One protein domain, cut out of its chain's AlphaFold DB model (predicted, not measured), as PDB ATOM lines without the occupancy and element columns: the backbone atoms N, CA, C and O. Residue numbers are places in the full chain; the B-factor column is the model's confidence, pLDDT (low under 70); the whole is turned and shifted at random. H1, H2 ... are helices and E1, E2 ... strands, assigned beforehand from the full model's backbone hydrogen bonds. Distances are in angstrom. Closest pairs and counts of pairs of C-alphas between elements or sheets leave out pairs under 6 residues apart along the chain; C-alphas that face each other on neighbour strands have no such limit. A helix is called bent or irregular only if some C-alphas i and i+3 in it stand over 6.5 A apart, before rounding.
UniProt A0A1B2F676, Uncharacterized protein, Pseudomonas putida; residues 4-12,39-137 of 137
ATOM      1  N   LEU A   4      64.733   8.266  32.862       81.44
ATOM      2  CA  LEU A   4      65.002   8.524  31.446       81.44
ATOM      3  C   LEU A   4      65.401   7.255  30.669       81.44
ATOM      4  O   LEU A   4      64.979   7.060  29.537       81.44
ATOM      5  N   ARG A   5      66.185   6.361  31.291       80.62
ATOM      6  CA  ARG A   5      66.569   5.075  30.682       80.62
ATOM      7  C   ARG A   5      65.401   4.092  30.630       80.62
ATOM      8  O   ARG A   5      65.357   3.286  29.712       80.62
ATOM      9  N   ALA A   6      64.484   4.155  31.595       78.50
ATOM     10  CA  ALA A   6      63.276   3.332  31.592       78.50
ATOM     11  C   ALA A   6      62.317   3.759  30.469       78.50
ATOM     12  O   ALA A   6      61.914   2.920  29.673       78.50
ATOM     13  N   ALA A   7      62.060   5.064  30.328       80.00
ATOM     14  CA  ALA A   7      61.224   5.596  29.252       80.00
ATOM     15  C   ALA A   7      61.806   5.311  27.855       80.00
ATOM     16  O   ALA A   7      61.066   4.957  26.941       80.00
ATOM     17  N   GLN A   8      63.131   5.411  27.700       83.06
ATOM     18  CA  GLN A   8      63.807   5.063  26.448       83.06
ATOM     19  C   GLN A   8      63.648   3.573  26.117       83.06
ATOM     20  O   GLN A   8      63.284   3.224  25.002       83.06
ATOM     21  N   PHE A   9      63.855   2.699  27.105       84.44
ATOM     22  CA  PHE A   9      63.691   1.257  26.931       84.44
ATOM     23  C   PHE A   9      62.246   0.875  26.582       84.44
ATOM     24  O   PHE A   9      62.026   0.004  25.747       84.44
ATOM     25  N   GLU A  10      61.251   1.520  27.188       81.88
ATOM     26  CA  GLU A  10      59.841   1.290  26.861       81.88
ATOM     27  C   GLU A  10      59.483   1.755  25.448       81.88
ATOM     28  O   GLU A  10      58.713   1.081  24.769       81.88
ATOM     29  N   TYR A  11      60.035   2.883  24.995       79.69
ATOM     30  CA  TYR A  11      59.801   3.390  23.646       79.69
ATOM     31  C   TYR A  11      60.461   2.504  22.583       79.69
ATOM     32  O   TYR A  11      59.805   2.129  21.616       79.69
ATOM     33  N   ASP A  12      61.719   2.107  22.798       84.19
ATOM     34  CA  ASP A  12      62.481   1.278  21.855       84.19
ATOM     35  C   ASP A  12      61.912  -0.147  21.726       84.19
ATOM     36  O   ASP A  12      62.026  -0.766  20.670       84.19
ATOM     37  N   ARG A  39      29.576   0.635 -12.361       96.38
ATOM     38  CA  ARG A  39      28.437   0.131 -13.145       96.38
ATOM     39  C   ARG A  39      28.627  -1.287 -13.690       96.38
ATOM     40  O   ARG A  39      28.146  -1.596 -14.782       96.38
ATOM     41  N   ARG A  40      29.351  -2.139 -12.961       97.50
ATOM     42  CA  ARG A  40      29.563  -3.554 -13.299       97.50
ATOM     43  C   ARG A  40      28.820  -4.458 -12.321       97.50
ATOM     44  O   ARG A  40      28.533  -4.067 -11.196       97.50
ATOM     45  N   ASP A  41      28.491  -5.666 -12.770       97.38
ATOM     46  CA  ASP A  41      27.928  -6.697 -11.898       97.38
ATOM     47  C   ASP A  41      29.026  -7.274 -11.001       97.38
ATOM     48  O   ASP A  41      30.097  -7.626 -11.499       97.38
ATOM     49  N   PHE A  42      28.735  -7.462  -9.714       96.94
ATOM     50  CA  PHE A  42      29.638  -8.125  -8.779       96.94
ATOM     51  C   PHE A  42      29.040  -9.444  -8.300       96.94
ATOM     52  O   PHE A  42      28.116  -9.505  -7.486       96.94
ATOM     53  N   VAL A  43      29.535 -10.527  -8.887       95.81
ATOM     54  CA  VAL A  43      28.895 -11.840  -8.856       95.81
ATOM     55  C   VAL A  43      29.943 -12.937  -8.767       95.81
ATOM     56  O   VAL A  43      30.975 -12.872  -9.425       95.81
ATOM     57  N   PHE A  44      29.643 -13.976  -7.999       93.50
ATOM     58  CA  PHE A  44      30.523 -15.107  -7.726       93.50
ATOM     59  C   PHE A  44      29.763 -16.423  -7.892       93.50
ATOM     60  O   PHE A  44      28.526 -16.458  -7.910       93.50
ATOM     61  N   GLN A  45      30.488 -17.529  -8.017       92.94
ATOM     62  CA  GLN A  45      29.885 -18.852  -8.100       92.94
ATOM     63  C   GLN A  45      30.631 -19.830  -7.201       92.94
ATOM     64  O   GLN A  45      31.818 -20.061  -7.366       92.94
ATOM     65  N   ARG A  46      29.903 -20.457  -6.275       90.12
ATOM     66  CA  ARG A  46      30.444 -21.560  -5.473       90.12
ATOM     67  C   ARG A  46      30.331 -22.888  -6.204       90.12
ATOM     68  O   ARG A  46      29.433 -23.082  -7.033       90.12
ATOM     69  N   ARG A  47      31.181 -23.848  -5.841       86.19
ATOM     70  CA  ARG A  47      31.163 -25.191  -6.428       86.19
ATOM     71  C   ARG A  47      29.773 -25.831  -6.315       86.19
ATOM     72  O   ARG A  47      29.206 -25.948  -5.230       86.19
ATOM     73  N   MET A  48      29.224 -26.268  -7.452       85.56
ATOM     74  CA  MET A  48      27.885 -26.880  -7.565       85.56
ATOM     75  C   MET A  48      26.716 -25.992  -7.084       85.56
ATOM     76  O   MET A  48      25.622 -26.498  -6.827       85.56
ATOM     77  N   ARG A  49      26.911 -24.674  -6.960       88.69
ATOM     78  CA  ARG A  49      25.858 -23.699  -6.638       88.69
ATOM     79  C   ARG A  49      25.578 -22.797  -7.844       88.69
ATOM     80  O   ARG A  49      26.446 -22.644  -8.710       88.69
ATOM     81  N   PRO A  50      24.368 -22.214  -7.937       90.75
ATOM     82  CA  PRO A  50      24.106 -21.176  -8.923       90.75
ATOM     83  C   PRO A  50      24.983 -19.948  -8.655       90.75
ATOM     84  O   PRO A  50      25.498 -19.757  -7.553       90.75
ATOM     85  N   LYS A  51      25.129 -19.113  -9.680       93.38
ATOM     86  CA  LYS A  51      25.787 -17.813  -9.576       93.38
ATOM     87  C   LYS A  51      24.993 -16.904  -8.630       93.38
ATOM     88  O   LYS A  51      23.770 -16.826  -8.742       93.38
ATOM     89  N   GLN A  52      25.687 -16.253  -7.705       93.25
ATOM     90  CA  GLN A  52      25.127 -15.373  -6.681       93.25
ATOM     91  C   GLN A  52      25.850 -14.022  -6.694       93.25
ATOM     92  O   GLN A  52      26.892 -13.876  -7.330       93.25
ATOM     93  N   GLY A  53      25.290 -13.032  -6.002       93.69
ATOM     94  CA  GLY A  53      25.867 -11.697  -5.868       93.69
ATOM     95  C   GLY A  53      24.891 -10.597  -6.259       93.69
ATOM     96  O   GLY A  53      23.676 -10.808  -6.308       93.69
ATOM     97  N   VAL A  54      25.436  -9.417  -6.530       96.56
ATOM     98  CA  VAL A  54      24.673  -8.199  -6.786       96.56
ATOM     99  C   VAL A  54      24.941  -7.743  -8.214       96.56
ATOM    100  O   VAL A  54      26.056  -7.397  -8.592       96.56
ATOM    101  N   THR A  55      23.893  -7.746  -9.029       97.25
ATOM    102  CA  THR A  55      23.921  -7.130 -10.362       97.25
ATOM    103  C   THR A  55      23.789  -5.616 -10.248       97.25
ATOM    104  O   THR A  55      23.093  -5.137  -9.347       97.25
ATOM    105  N   PHE A  56      24.320  -4.879 -11.219       96.94
ATOM    106  CA  PHE A  56      24.137  -3.435 -11.318       96.94
ATOM    107  C   PHE A  56      22.654  -3.040 -11.340       96.94
ATOM    108  O   PHE A  56      22.271  -2.082 -10.682       96.94
ATOM    109  N   GLU A  57      21.798  -3.815 -12.012       97.69
ATOM    110  CA  GLU A  57      20.350  -3.561 -12.044       97.69
ATOM    111  C   GLU A  57      19.727  -3.589 -10.638       97.69
ATOM    112  O   GLU A  57      18.943  -2.719 -10.270       97.69
ATOM    113  N   ARG A  58      20.116  -4.564  -9.806       97.31
ATOM    114  CA  ARG A  58      19.655  -4.649  -8.414       97.31
ATOM    115  C   ARG A  58      20.165  -3.480  -7.571       97.31
ATOM    116  O   ARG A  58      19.435  -2.998  -6.710       97.31
ATOM    117  N   PHE A  59      21.397  -3.037  -7.814       98.06
ATOM    118  CA  PHE A  59      21.940  -1.847  -7.167       98.06
ATOM    119  C   PHE A  59      21.174  -0.583  -7.584       98.06
ATOM    120  O   PHE A  59      20.740   0.167  -6.716       98.06
ATOM    121  N   ALA A  60      20.907  -0.399  -8.880       97.56
ATOM    122  CA  ALA A  60      20.109   0.714  -9.390       97.56
ATOM    123  C   ALA A  60      18.698   0.741  -8.777       97.56
ATOM    124  O   ALA A  60      18.254   1.794  -8.335       97.56
ATOM    125  N   GLN A  61      18.040  -0.416  -8.637       98.00
ATOM    126  CA  GLN A  61      16.748  -0.516  -7.945       98.00
ATOM    127  C   GLN A  61      16.817  -0.060  -6.482       98.00
ATOM    128  O   GLN A  61      15.920   0.633  -6.014       98.00
ATOM    129  N   ALA A  62      17.873  -0.422  -5.748       97.50
ATOM    130  CA  ALA A  62      18.041   0.032  -4.368       97.50
ATOM    131  C   ALA A  62      18.296   1.549  -4.285       97.50
ATOM    132  O   ALA A  62      17.812   2.209  -3.365       97.50
ATOM    133  N   VAL A  63      19.011   2.118  -5.263       97.00
ATOM    134  CA  VAL A  63      19.173   3.574  -5.391       97.00
ATOM    135  C   VAL A  63      17.833   4.246  -5.697       97.00
ATOM    136  O   VAL A  63      17.527   5.266  -5.083       97.00
ATOM    137  N   ASP A  64      17.012   3.667  -6.578       95.69
ATOM    138  CA  ASP A  64      15.660   4.160  -6.861       95.69
ATOM    139  C   ASP A  64      14.789   4.148  -5.600       95.69
ATOM    140  O   ASP A  64      14.145   5.148  -5.294       95.69
ATOM    141  N   GLU A  65      14.791   3.051  -4.836       95.69
ATOM    142  CA  GLU A  65      14.065   2.942  -3.563       95.69
ATOM    143  C   GLU A  65      14.505   4.032  -2.571       95.69
ATOM    144  O   GLU A  65      13.660   4.704  -1.970       95.69
ATOM    145  N   PHE A  66      15.817   4.261  -2.444       94.81
ATOM    146  CA  PHE A  66      16.371   5.317  -1.597       94.81
ATOM    147  C   PHE A  66      15.915   6.712  -2.047       94.81
ATOM    148  O   PHE A  66      15.383   7.483  -1.248       94.81
ATOM    149  N   VAL A  67      16.086   7.025  -3.333       93.88
ATOM    150  CA  VAL A  67      15.733   8.317  -3.938       93.88
ATOM    151  C   VAL A  67      14.233   8.589  -3.841       93.88
ATOM    152  O   VAL A  67      13.824   9.690  -3.476       93.88
ATOM    153  N   MET A  68      13.396   7.592  -4.119       91.88
ATOM    154  CA  MET A  68      11.943   7.710  -3.999       91.88
ATOM    155  C   MET A  68      11.504   7.998  -2.561       91.88
ATOM    156  O   MET A  68      10.518   8.702  -2.370       91.88
ATOM    157  N   GLY A  69      12.245   7.516  -1.559       91.00
ATOM    158  CA  GLY A  69      12.021   7.871  -0.156       91.00
ATOM    159  C   GLY A  69      12.312   9.343   0.168       91.00
ATOM    160  O   GLY A  69      11.684   9.901   1.065       91.00
ATOM    161  N   GLN A  70      13.222   9.982  -0.573       89.25
ATOM    162  CA  GLN A  70      13.527  11.414  -0.437       89.25
ATOM    163  C   GLN A  70      12.539  12.289  -1.219       89.25
ATOM    164  O   GLN A  70      12.198  13.400  -0.803       89.25
ATOM    165  N   LEU A  71      12.053  11.787  -2.358       84.31
ATOM    166  CA  LEU A  71      11.079  12.473  -3.202       84.31
ATOM    167  C   LEU A  71       9.742  12.620  -2.464       84.31
ATOM    168  O   LEU A  71       8.937  11.699  -2.379       84.31
ATOM    169  N   GLY A  72       9.496  13.819  -1.944       77.75
ATOM    170  CA  GLY A  72       8.323  14.136  -1.125       77.75
ATOM    171  C   GLY A  72       8.678  14.832   0.184       77.75
ATOM    172  O   GLY A  72       7.790  15.383   0.837       77.75
ATOM    173  N   LEU A  73       9.963  14.861   0.548       86.75
ATOM    174  CA  LEU A  73      10.437  15.701   1.637       86.75
ATOM    175  C   LEU A  73      10.297  17.189   1.272       86.75
ATOM    176  O   LEU A  73      10.534  17.559   0.120       86.75
ATOM    177  N   PRO A  74       9.955  18.067   2.236       82.62
ATOM    178  CA  PRO A  74       9.778  19.501   1.979       82.62
ATOM    179  C   PRO A  74      11.037  20.205   1.453       82.62
ATOM    180  O   PRO A  74      10.939  21.270   0.849       82.62
ATOM    181  N   GLU A  75      12.208  19.630   1.727       83.81
ATOM    182  CA  GLU A  75      13.525  20.168   1.373       83.81
ATOM    183  C   GLU A  75      13.879  19.925  -0.102       83.81
ATOM    184  O   GLU A  75      14.663  20.680  -0.678       83.81
ATOM    185  N   VAL A  76      13.258  18.927  -0.740       88.12
ATOM    186  CA  VAL A  76      13.505  18.570  -2.140       88.12
ATOM    187  C   VAL A  76      12.494  19.281  -3.034       88.12
ATOM    188  O   VAL A  76      11.279  19.181  -2.847       88.12
ATOM    189  N   SER A  77      12.968  19.990  -4.063       87.38
ATOM    190  CA  SER A  77      12.064  20.630  -5.020       87.38
ATOM    191  C   SER A  77      11.194  19.593  -5.730       87.38
ATOM    192  O   SER A  77      11.702  18.655  -6.344       87.38
ATOM    193  N   GLY A  78       9.881  19.839  -5.812       88.62
ATOM    194  CA  GLY A  78       8.959  19.003  -6.597       88.62
ATOM    195  C   GLY A  78       9.274  18.934  -8.102       88.62
ATOM    196  O   GLY A  78       8.683  18.135  -8.822       88.62
ATOM    197  N   SER A  79      10.211  19.754  -8.591       92.81
ATOM    198  CA  SER A  79      10.696  19.739  -9.978       92.81
ATOM    199  C   SER A  79      12.042  19.032 -10.171       92.81
ATOM    200  O   SER A  79      12.494  18.926 -11.312       92.81
ATOM    201  N   ALA A  80      12.704  18.573  -9.102       92.44
ATOM    202  CA  ALA A  80      14.083  18.085  -9.162       92.44
ATOM    203  C   ALA A  80      14.243  16.890 -10.118       92.44
ATOM    204  O   ALA A  80      15.108  16.912 -10.993       92.44
ATOM    205  N   LEU A  81      13.323  15.919 -10.065       92.75
ATOM    206  CA  LEU A  81      13.298  14.787 -11.001       92.75
ATOM    207  C   LEU A  81      13.080  15.238 -12.455       92.75
ATOM    208  O   LEU A  81      13.754  14.765 -13.368       92.75
ATOM    209  N   GLY A  82      12.179  16.196 -12.686       94.38
ATOM    210  CA  GLY A  82      11.950  16.749 -14.024       94.38
ATOM    211  C   GLY A  82      13.192  17.450 -14.581       94.38
ATOM    212  O   GLY A  82      13.546  17.256 -15.745       94.38
ATOM    213  N   ARG A  83      13.898  18.217 -13.741       94.94
ATOM    214  CA  ARG A  83      15.166  18.864 -14.103       94.94
ATOM    215  C   ARG A  83      16.258  17.850 -14.412       94.94
ATOM    216  O   ARG A  83      16.933  18.018 -15.423       94.94
ATOM    217  N   LEU A  84      16.378  16.786 -13.619       95.38
ATOM    218  CA  LEU A  84      17.308  15.688 -13.885       95.38
ATOM    219  C   LEU A  84      17.075  15.090 -15.281       95.38
ATOM    220  O   LEU A  84      18.011  14.981 -16.075       95.38
ATOM    221  N   VAL A  85      15.819  14.769 -15.613       96.12
ATOM    222  CA  VAL A  85      15.447  14.204 -16.921       96.12
ATOM    223  C   VAL A  85      15.790  15.167 -18.060       96.12
ATOM    224  O   VAL A  85      16.408  14.761 -19.047       96.12
ATOM    225  N   LEU A  86      15.427  16.446 -17.937       96.69
ATOM    226  CA  LEU A  86      15.712  17.452 -18.964       96.69
ATOM    227  C   LEU A  86      17.220  17.668 -19.149       96.69
ATOM    228  O   LEU A  86      17.700  17.657 -20.284       96.69
ATOM    229  N   ALA A  87      17.978  17.792 -18.059       95.75
ATOM    230  CA  ALA A  87      19.426  17.974 -18.095       95.75
ATOM    231  C   ALA A  87      20.137  16.782 -18.754       95.75
ATOM    232  O   ALA A  87      20.978  16.971 -19.639       95.75
ATOM    233  N   ALA A  88      19.742  15.550 -18.409       94.69
ATOM    234  CA  ALA A  88      20.276  14.339 -19.025       94.69
ATOM    235  C   ALA A  88      19.979  14.279 -20.535       94.69
ATOM    236  O   ALA A  88      20.867  13.978 -21.337       94.69
ATOM    237  N   ARG A  89      18.752  14.625 -20.958       97.06
ATOM    238  CA  ARG A  89      18.365  14.673 -22.382       97.06
ATOM    239  C   ARG A  89      19.115  15.748 -23.166       97.06
ATOM    240  O   ARG A  89      19.471  15.508 -24.319       97.06
ATOM    241  N   CYS A  90      19.396  16.885 -22.537       94.94
ATOM    242  CA  CYS A  90      20.189  17.972 -23.108       94.94
ATOM    243  C   CYS A  90      21.707  17.730 -23.037       94.94
ATOM    244  O   CYS A  90      22.468  18.553 -23.539       94.94
ATOM    245  N   LYS A  91      22.158  16.607 -22.455       94.19
ATOM    246  CA  LYS A  91      23.577  16.270 -22.226       94.19
ATOM    247  C   LYS A  91      24.320  17.301 -21.364       94.19
ATOM    248  O   LYS A  91      25.529  17.471 -21.502       94.19
ATOM    249  N   VAL A  92      23.604  17.966 -20.458       94.94
ATOM    250  CA  VAL A  92      24.179  18.911 -19.494       94.94
ATOM    251  C   VAL A  92      24.478  18.149 -18.206       94.94
ATOM    252  O   VAL A  92      23.643  18.035 -17.312       94.94
ATOM    253  N   THR A  93      25.668  17.552 -18.136       92.19
ATOM    254  CA  THR A  93      26.043  16.619 -17.058       92.19
ATOM    255  C   THR A  93      26.111  17.277 -15.684       92.19
ATOM    256  O   THR A  93      25.753  16.642 -14.698       92.19
ATOM    257  N   ASN A  94      26.534  18.541 -15.609       93.81
ATOM    258  CA  ASN A  94      26.623  19.273 -14.343       93.81
ATOM    259  C   ASN A  94      25.235  19.539 -13.749       93.81
ATOM    260  O   ASN A  94      25.037  19.318 -12.560       93.81
ATOM    261  N   ASP A  95      24.270  19.934 -14.579       92.75
ATOM    262  CA  ASP A  95      22.892  20.180 -14.143       92.75
ATOM    263  C   ASP A  95      22.194  18.875 -13.755       92.75
ATOM    264  O   ASP A  95      21.447  18.837 -12.780       92.75
ATOM    265  N   ALA A  96      22.470  17.787 -14.484       94.19
ATOM    266  CA  ALA A  96      21.976  16.462 -14.127       94.19
ATOM    267  C   ALA A  96      22.540  16.020 -12.770       94.19
ATOM    268  O   ALA A  96      21.784  15.568 -11.916       94.19
ATOM    269  N   LYS A  97      23.844  16.217 -12.540       94.00
ATOM    270  CA  LYS A  97      24.470  15.940 -11.245       94.00
ATOM    271  C   LYS A  97      23.852  16.790 -10.132       94.00
ATOM    272  O   LYS A  97      23.420  16.234  -9.136       94.00
ATOM    273  N   ALA A  98      23.735  18.103 -10.323       93.50
ATOM    274  CA  ALA A  98      23.163  18.999  -9.319       93.50
ATOM    275  C   ALA A  98      21.713  18.630  -8.963       93.50
ATOM    276  O   ALA A  98      21.337  18.657  -7.795       93.50
ATOM    277  N   ALA A  99      20.905  18.246  -9.957       94.06
ATOM    278  CA  ALA A  99      19.548  17.770  -9.720       94.06
ATOM    279  C   ALA A  99      19.525  16.423  -8.977       94.06
ATOM    280  O   ALA A  99      18.681  16.238  -8.108       94.06
ATOM    281  N   ALA A 100      20.438  15.496  -9.285       94.56
ATOM    282  CA  ALA A 100      20.559  14.232  -8.559       94.56
ATOM    283  C   ALA A 100      20.995  14.448  -7.099       94.56
ATOM    284  O   ALA A 100      20.368  13.897  -6.197       94.56
ATOM    285  N   ASP A 101      21.998  15.296  -6.864       94.56
ATOM    286  CA  ASP A 101      22.492  15.634  -5.524       94.56
ATOM    287  C   ASP A 101      21.372  16.268  -4.671       94.56
ATOM    288  O   ASP A 101      21.195  15.915  -3.505       94.56
ATOM    289  N   GLU A 102      20.558  17.147  -5.269       93.75
ATOM    290  CA  GLU A 102      19.380  17.738  -4.620       93.75
ATOM    291  C   GLU A 102      18.320  16.688  -4.260       93.75
ATOM    292  O   GLU A 102      17.769  16.729  -3.165       93.75
ATOM    293  N   ILE A 103      18.038  15.741  -5.161       94.75
ATOM    294  CA  ILE A 103      17.077  14.658  -4.906       94.75
ATOM    295  C   ILE A 103      17.556  13.761  -3.764       94.75
ATOM    296  O   ILE A 103      16.752  13.360  -2.927       94.75
ATOM    297  N   MET A 104      18.850  13.432  -3.733       93.88
ATOM    298  CA  MET A 104      19.409  12.574  -2.693       93.88
ATOM    299  C   MET A 104      19.390  13.247  -1.317       93.88
ATOM    300  O   MET A 104      19.300  12.538  -0.321       93.88
ATOM    301  N   SER A 105      19.449  14.584  -1.254       92.19
ATOM    302  CA  SER A 105      19.307  15.376  -0.021       92.19
ATOM    303  C   SER A 105      20.234  14.927   1.125       92.19
ATOM    304  O   SER A 105      19.874  14.960   2.302       92.19
ATOM    305  N   VAL A 106      21.456  14.503   0.784       92.62
ATOM    306  CA  VAL A 106      22.489  14.044   1.727       92.62
ATOM    307  C   VAL A 106      23.762  14.874   1.597       92.62
ATOM    308  O   VAL A 106      24.070  15.411   0.536       92.62
ATOM    309  N   ALA A 107      24.545  14.940   2.677       91.44
ATOM    310  CA  ALA A 107      25.800  15.693   2.701       91.44
ATOM    311  C   ALA A 107      26.872  15.125   1.753       91.44
ATOM    312  O   ALA A 107      27.658  15.884   1.191       91.44
ATOM    313  N   ASN A 108      26.912  13.799   1.586       94.75
ATOM    314  CA  ASN A 108      27.830  13.123   0.675       94.75
ATOM    315  C   ASN A 108      27.073  12.055  -0.141       94.75
ATOM    316  O   ASN A 108      26.858  10.950   0.364       94.75
ATOM    317  N   PRO A 109      26.664  12.379  -1.384       94.00
ATOM    318  CA  PRO A 109      25.978  11.445  -2.274       94.00
ATOM    319  C   PRO A 109      26.780  10.173  -2.555       94.00
ATOM    320  O   PRO A 109      26.220   9.084  -2.559       94.00
ATOM    321  N   GLU A 110      28.096  10.291  -2.739       95.31
ATOM    322  CA  GLU A 110      28.963   9.152  -3.048       95.31
ATOM    323  C   GLU A 110      29.008   8.163  -1.880       95.31
ATOM    324  O   GLU A 110      28.717   6.986  -2.068       95.31
ATOM    325  N   ALA A 111      29.211   8.656  -0.654       95.88
ATOM    326  CA  ALA A 111      29.181   7.812   0.541       95.88
ATOM    327  C   ALA A 111      27.809   7.152   0.772       95.88
ATOM    328  O   ALA A 111      27.739   6.022   1.249       95.88
ATOM    329  N   ALA A 112      26.706   7.829   0.430       96.44
ATOM    330  CA  ALA A 112      25.374   7.231   0.522       96.44
ATOM    331  C   ALA A 112      25.196   6.073  -0.476       96.44
ATOM    332  O   ALA A 112      24.624   5.043  -0.125       96.44
ATOM    333  N   LEU A 113      25.713   6.213  -1.701       97.50
ATOM    334  CA  LEU A 113      25.694   5.144  -2.704       97.50
ATOM    335  C   LEU A 113      26.581   3.960  -2.296       97.50
ATOM    336  O   LEU A 113      26.157   2.812  -2.433       97.50
ATOM    337  N   GLU A 114      27.771   4.229  -1.755       97.56
ATOM    338  CA  GLU A 114      28.663   3.197  -1.216       97.56
ATOM    339  C   GLU A 114      28.010   2.427  -0.064       97.56
ATOM    340  O   GLU A 114      28.110   1.203  -0.007       97.56
ATOM    341  N   GLU A 115      27.286   3.112   0.823       97.62
ATOM    342  CA  GLU A 115      26.567   2.473   1.926       97.62
ATOM    343  C   GLU A 115      25.409   1.592   1.427       97.62
ATOM    344  O   GLU A 115      25.237   0.469   1.904       97.62
ATOM    345  N   ILE A 116      24.658   2.032   0.411       97.69
ATOM    346  CA  ILE A 116      23.633   1.192  -0.236       97.69
ATOM    347  C   ILE A 116      24.279  -0.066  -0.835       97.69
ATOM    348  O   ILE A 116      23.789  -1.179  -0.628       97.69
ATOM    349  N   ALA A 117      25.401   0.084  -1.546       97.69
ATOM    350  CA  ALA A 117      26.144  -1.045  -2.100       97.69
ATOM    351  C   ALA A 117      26.638  -1.995  -0.992       97.69
ATOM    352  O   ALA A 117      26.442  -3.210  -1.086       97.69
ATOM    353  N   ARG A 118      27.194  -1.452   0.099       97.88
ATOM    354  CA  ARG A 118      27.652  -2.205   1.277       97.88
ATOM    355  C   ARG A 118      26.534  -3.052   1.874       97.88
ATOM    356  O   ARG A 118      26.727  -4.243   2.130       97.88
ATOM    357  N   GLN A 119      25.351  -2.475   2.055       97.62
ATOM    358  CA  GLN A 119      24.187  -3.174   2.605       97.62
ATOM    359  C   GLN A 119      23.716  -4.323   1.706       97.62
ATOM    360  O   GLN A 119      23.350  -5.385   2.214       97.62
ATOM    361  N   LEU A 120      23.772  -4.154   0.382       97.25
ATOM    362  CA  LEU A 120      23.434  -5.220  -0.567       97.25
ATOM    363  C   LEU A 120      24.469  -6.353  -0.587       97.25
ATOM    364  O   LEU A 120      24.103  -7.505  -0.816       97.25
ATOM    365  N   LEU A 121      25.746  -6.038  -0.360       96.88
ATOM    366  CA  LEU A 121      26.860  -6.989  -0.431       96.88
ATOM    367  C   LEU A 121      27.098  -7.756   0.872       96.88
ATOM    368  O   LEU A 121      27.514  -8.915   0.834       96.88
ATOM    369  N   THR A 122      26.789  -7.151   2.018       96.50
ATOM    370  CA  THR A 122      27.025  -7.732   3.352       96.50
ATOM    371  C   THR A 122      26.466  -9.158   3.515       96.50
ATOM    372  O   THR A 122      27.190 -10.015   4.026       96.50
ATOM    373  N   PRO A 123      25.241  -9.488   3.050       95.94
ATOM    374  CA  PRO A 123      24.710 -10.850   3.142       95.94
ATOM    375  C   PRO A 123      25.531 -11.899   2.377       95.94
ATOM    376  O   PRO A 123      25.463 -13.082   2.703       95.94
ATOM    377  N   PHE A 124      26.296 -11.481   1.366       94.62
ATOM    378  CA  PHE A 124      27.057 -12.368   0.492       94.62
ATOM    379  C   PHE A 124      28.535 -12.483   0.859       94.62
ATOM    380  O   PHE A 124      29.169 -13.443   0.428       94.62
ATOM    381  N   ALA A 125      29.076 -11.568   1.667       93.88
ATOM    382  CA  ALA A 125      30.515 -11.452   1.913       93.88
ATOM    383  C   ALA A 125      31.169 -12.771   2.346       93.88
ATOM    384  O   ALA A 125      32.151 -13.214   1.756       93.88
ATOM    385  N   LYS A 126      30.554 -13.476   3.301       93.19
ATOM    386  CA  LYS A 126      31.052 -14.775   3.771       93.19
ATOM    387  C   LYS A 126      31.100 -15.833   2.664       93.19
ATOM    388  O   LYS A 126      32.039 -16.620   2.597       93.19
ATOM    389  N   GLU A 127      30.074 -15.900   1.816       92.44
ATOM    390  CA  GLU A 127      30.040 -16.872   0.718       92.44
ATOM    391  C   GLU A 127      30.958 -16.474  -0.438       92.44
ATOM    392  O   GLU A 127      31.534 -17.355  -1.074       92.44
ATOM    393  N   GLY A 128      31.111 -15.173  -0.684       91.88
ATOM    394  CA  GLY A 128      31.996 -14.618  -1.698       91.88
ATOM    395  C   GLY A 128      33.467 -14.889  -1.401       91.88
ATOM    396  O   GLY A 128      34.179 -15.372  -2.279       91.88
ATOM    397  N   VAL A 129      33.899 -14.696  -0.151       93.31
ATOM    398  CA  VAL A 129      35.263 -15.040   0.293       93.31
ATOM    399  C   VAL A 129      35.530 -16.541   0.149       93.31
ATOM    400  O   VAL A 129      36.581 -16.944  -0.345       93.31
ATOM    401  N   LEU A 130      34.566 -17.392   0.523       92.19
ATOM    402  CA  LEU A 130      34.693 -18.841   0.328       92.19
ATOM    403  C   LEU A 130      34.792 -19.216  -1.156       92.19
ATOM    404  O   LEU A 130      35.565 -20.103  -1.498       92.19
ATOM    405  N   ALA A 131      34.033 -18.553  -2.032       91.25
ATOM    406  CA  ALA A 131      34.112 -18.782  -3.472       91.25
ATOM    407  C   ALA A 131      35.487 -18.394  -4.040       91.25
ATOM    408  O   ALA A 131      36.056 -19.161  -4.807       91.25
ATOM    409  N   GLN A 132      36.052 -17.259  -3.615       89.12
ATOM    410  CA  GLN A 132      37.403 -16.846  -4.018       89.12
ATOM    411  C   GLN A 132      38.475 -17.840  -3.556       89.12
ATOM    412  O   GLN A 132      39.411 -18.123  -4.298       89.12
ATOM    413  N   ALA A 133      38.327 -18.400  -2.352       88.50
ATOM    414  CA  ALA A 133      39.220 -19.447  -1.866       88.50
ATOM    415  C   ALA A 133      39.083 -20.753  -2.674       88.50
ATOM    416  O   ALA A 133      40.092 -21.375  -2.978       88.50
ATOM    417  N   GLU A 134      37.857 -21.143  -3.053       88.88
ATOM    418  CA  GLU A 134      37.588 -22.309  -3.915       88.88
ATOM    419  C   GLU A 134      38.139 -22.132  -5.344       88.88
ATOM    420  O   GLU A 134      38.519 -23.117  -5.967       88.88
ATOM    421  N   GLU A 135      38.167 -20.907  -5.882       84.75
ATOM    422  CA  GLU A 135      38.731 -20.602  -7.210       84.75
ATOM    423  C   GLU A 135      40.268 -20.548  -7.221       84.75
ATOM    424  O   GLU A 135      40.879 -20.707  -8.280       84.75
ATOM    425  N   ALA A 136      40.893 -20.305  -6.065       83.38
ATOM    426  CA  ALA A 136      42.345 -20.234  -5.915       83.38
ATOM    427  C   ALA A 136      43.023 -21.608  -5.721       83.38
ATOM    428  O   ALA A 136      44.257 -21.674  -5.740       83.38
ATOM    429  N   GLU A 137      42.239 -22.674  -5.522       74.69
ATOM    430  CA  GLU A 137      42.680 -24.071  -5.355       74.69
ATOM    431  C   GLU A 137      42.656 -24.855  -6.680       74.69
ATOM    432  O   GLU A 137      43.668 -25.537  -6.973       74.69
TER     433      GLU A 137
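Overview. This is residues 4 to 12 and 39 to 137 of the 137 residues of an uncharacterized protein of Pseudomonas putida (UniProt A0A1B2F676). What picture do the parts make? An elongated body has a helical hairpin, H3 and H4, at one end and a strand hairpin, E1 and E2, with the arm H5b next to E1, at the other; H2 and the arm H5a span between the ends and meet at a steep tilt. H1, residues 4 to 12, lies far off from this body and stands free. What is it made of, and how large is it? The 108 printed residues, mostly helix by class, include five named helices and two named strands in the order H1, E1, E2, H2, H3, H4, H5, with the strands in one antiparallel sheet, E1 - E2. The whole is extended, with a radius of gyration of the C-alphas of 22.1 A, and flat, spanning 67 by 58 by 26 A.

Arrangement. What do the first three elements meet? H1, residues 4 to 12, touches no helix. E1, residues 42 to 45, and E2, residues 51 to 54, are antiparallel neighbours in a hairpin; within hydrogen-bond range are N 42 and O 54, 2.9 A, and N 44 and O 52, 2.8 A. How do the next helices stand? H2, residues 56 to 70, touches H4, residues 93 to 104, with its residues 66 to 70 alone, the same way at a steep tilt of 62 degrees; the closest C-alphas are those of Val 67 and Met 104, 5.8 A. H3, residues 80 to 89, and H4 touch as a helical hairpin, opposite ways at a shallow tilt of 24 degrees, the closest C-alphas being those of Leu 84 and Ala 96, 4.7 A. Where does the last helix go? H5, residues 109 to 135, was assigned as one helix by its hydrogen bonds but is bent, with C-alphas 123 and 126 7.5 A apart; its arms H5a, residues 109 to 123, and H5b, residues 126 to 135, are about perpendicular at 74 degrees. H2 touches H5a with residues 59 to 63 alone, opposite ways at a steep tilt of 57 degrees, the closest C-alphas being those of Phe 59 and Ala 117, 6.6 A. The closest C-alphas of E1 and H5b are those of Phe 44 and Gly 128, 6.2 A. How complete are the helix backbones? Every O i to N i+4 pair is within hydrogen-bond range in H1, H2, H3, H4 and H5b, and 10 of 11 are in H5a, which is irregular: C-alphas 120 and 123 are 6.9 A apart.

Along the chain. Where does the first element begin? H1 begins at C-alpha 4, at (65.002, 8.524, 31.446). How long are the longer elements? From first to last C-alpha, H2 measures 21.2 A, H4 16.3 A and H5a 23.0 A. Where does the last arm end? H5b ends at C-alpha 135, at (38.731, -20.602, -7.210).

Size, cuts and confidence. Is anything missing? Residues 13 to 38 are not printed, and C-alphas 12 and 39 are 48.8 A apart across the cut. Are any links long? Of the links that are printed whole, none is long; H2 to H3, with 9 residues, is short and the others are tight. How confident is the model? The mean pLDDT of the printed part is 92.2, and no printed residue is under 70.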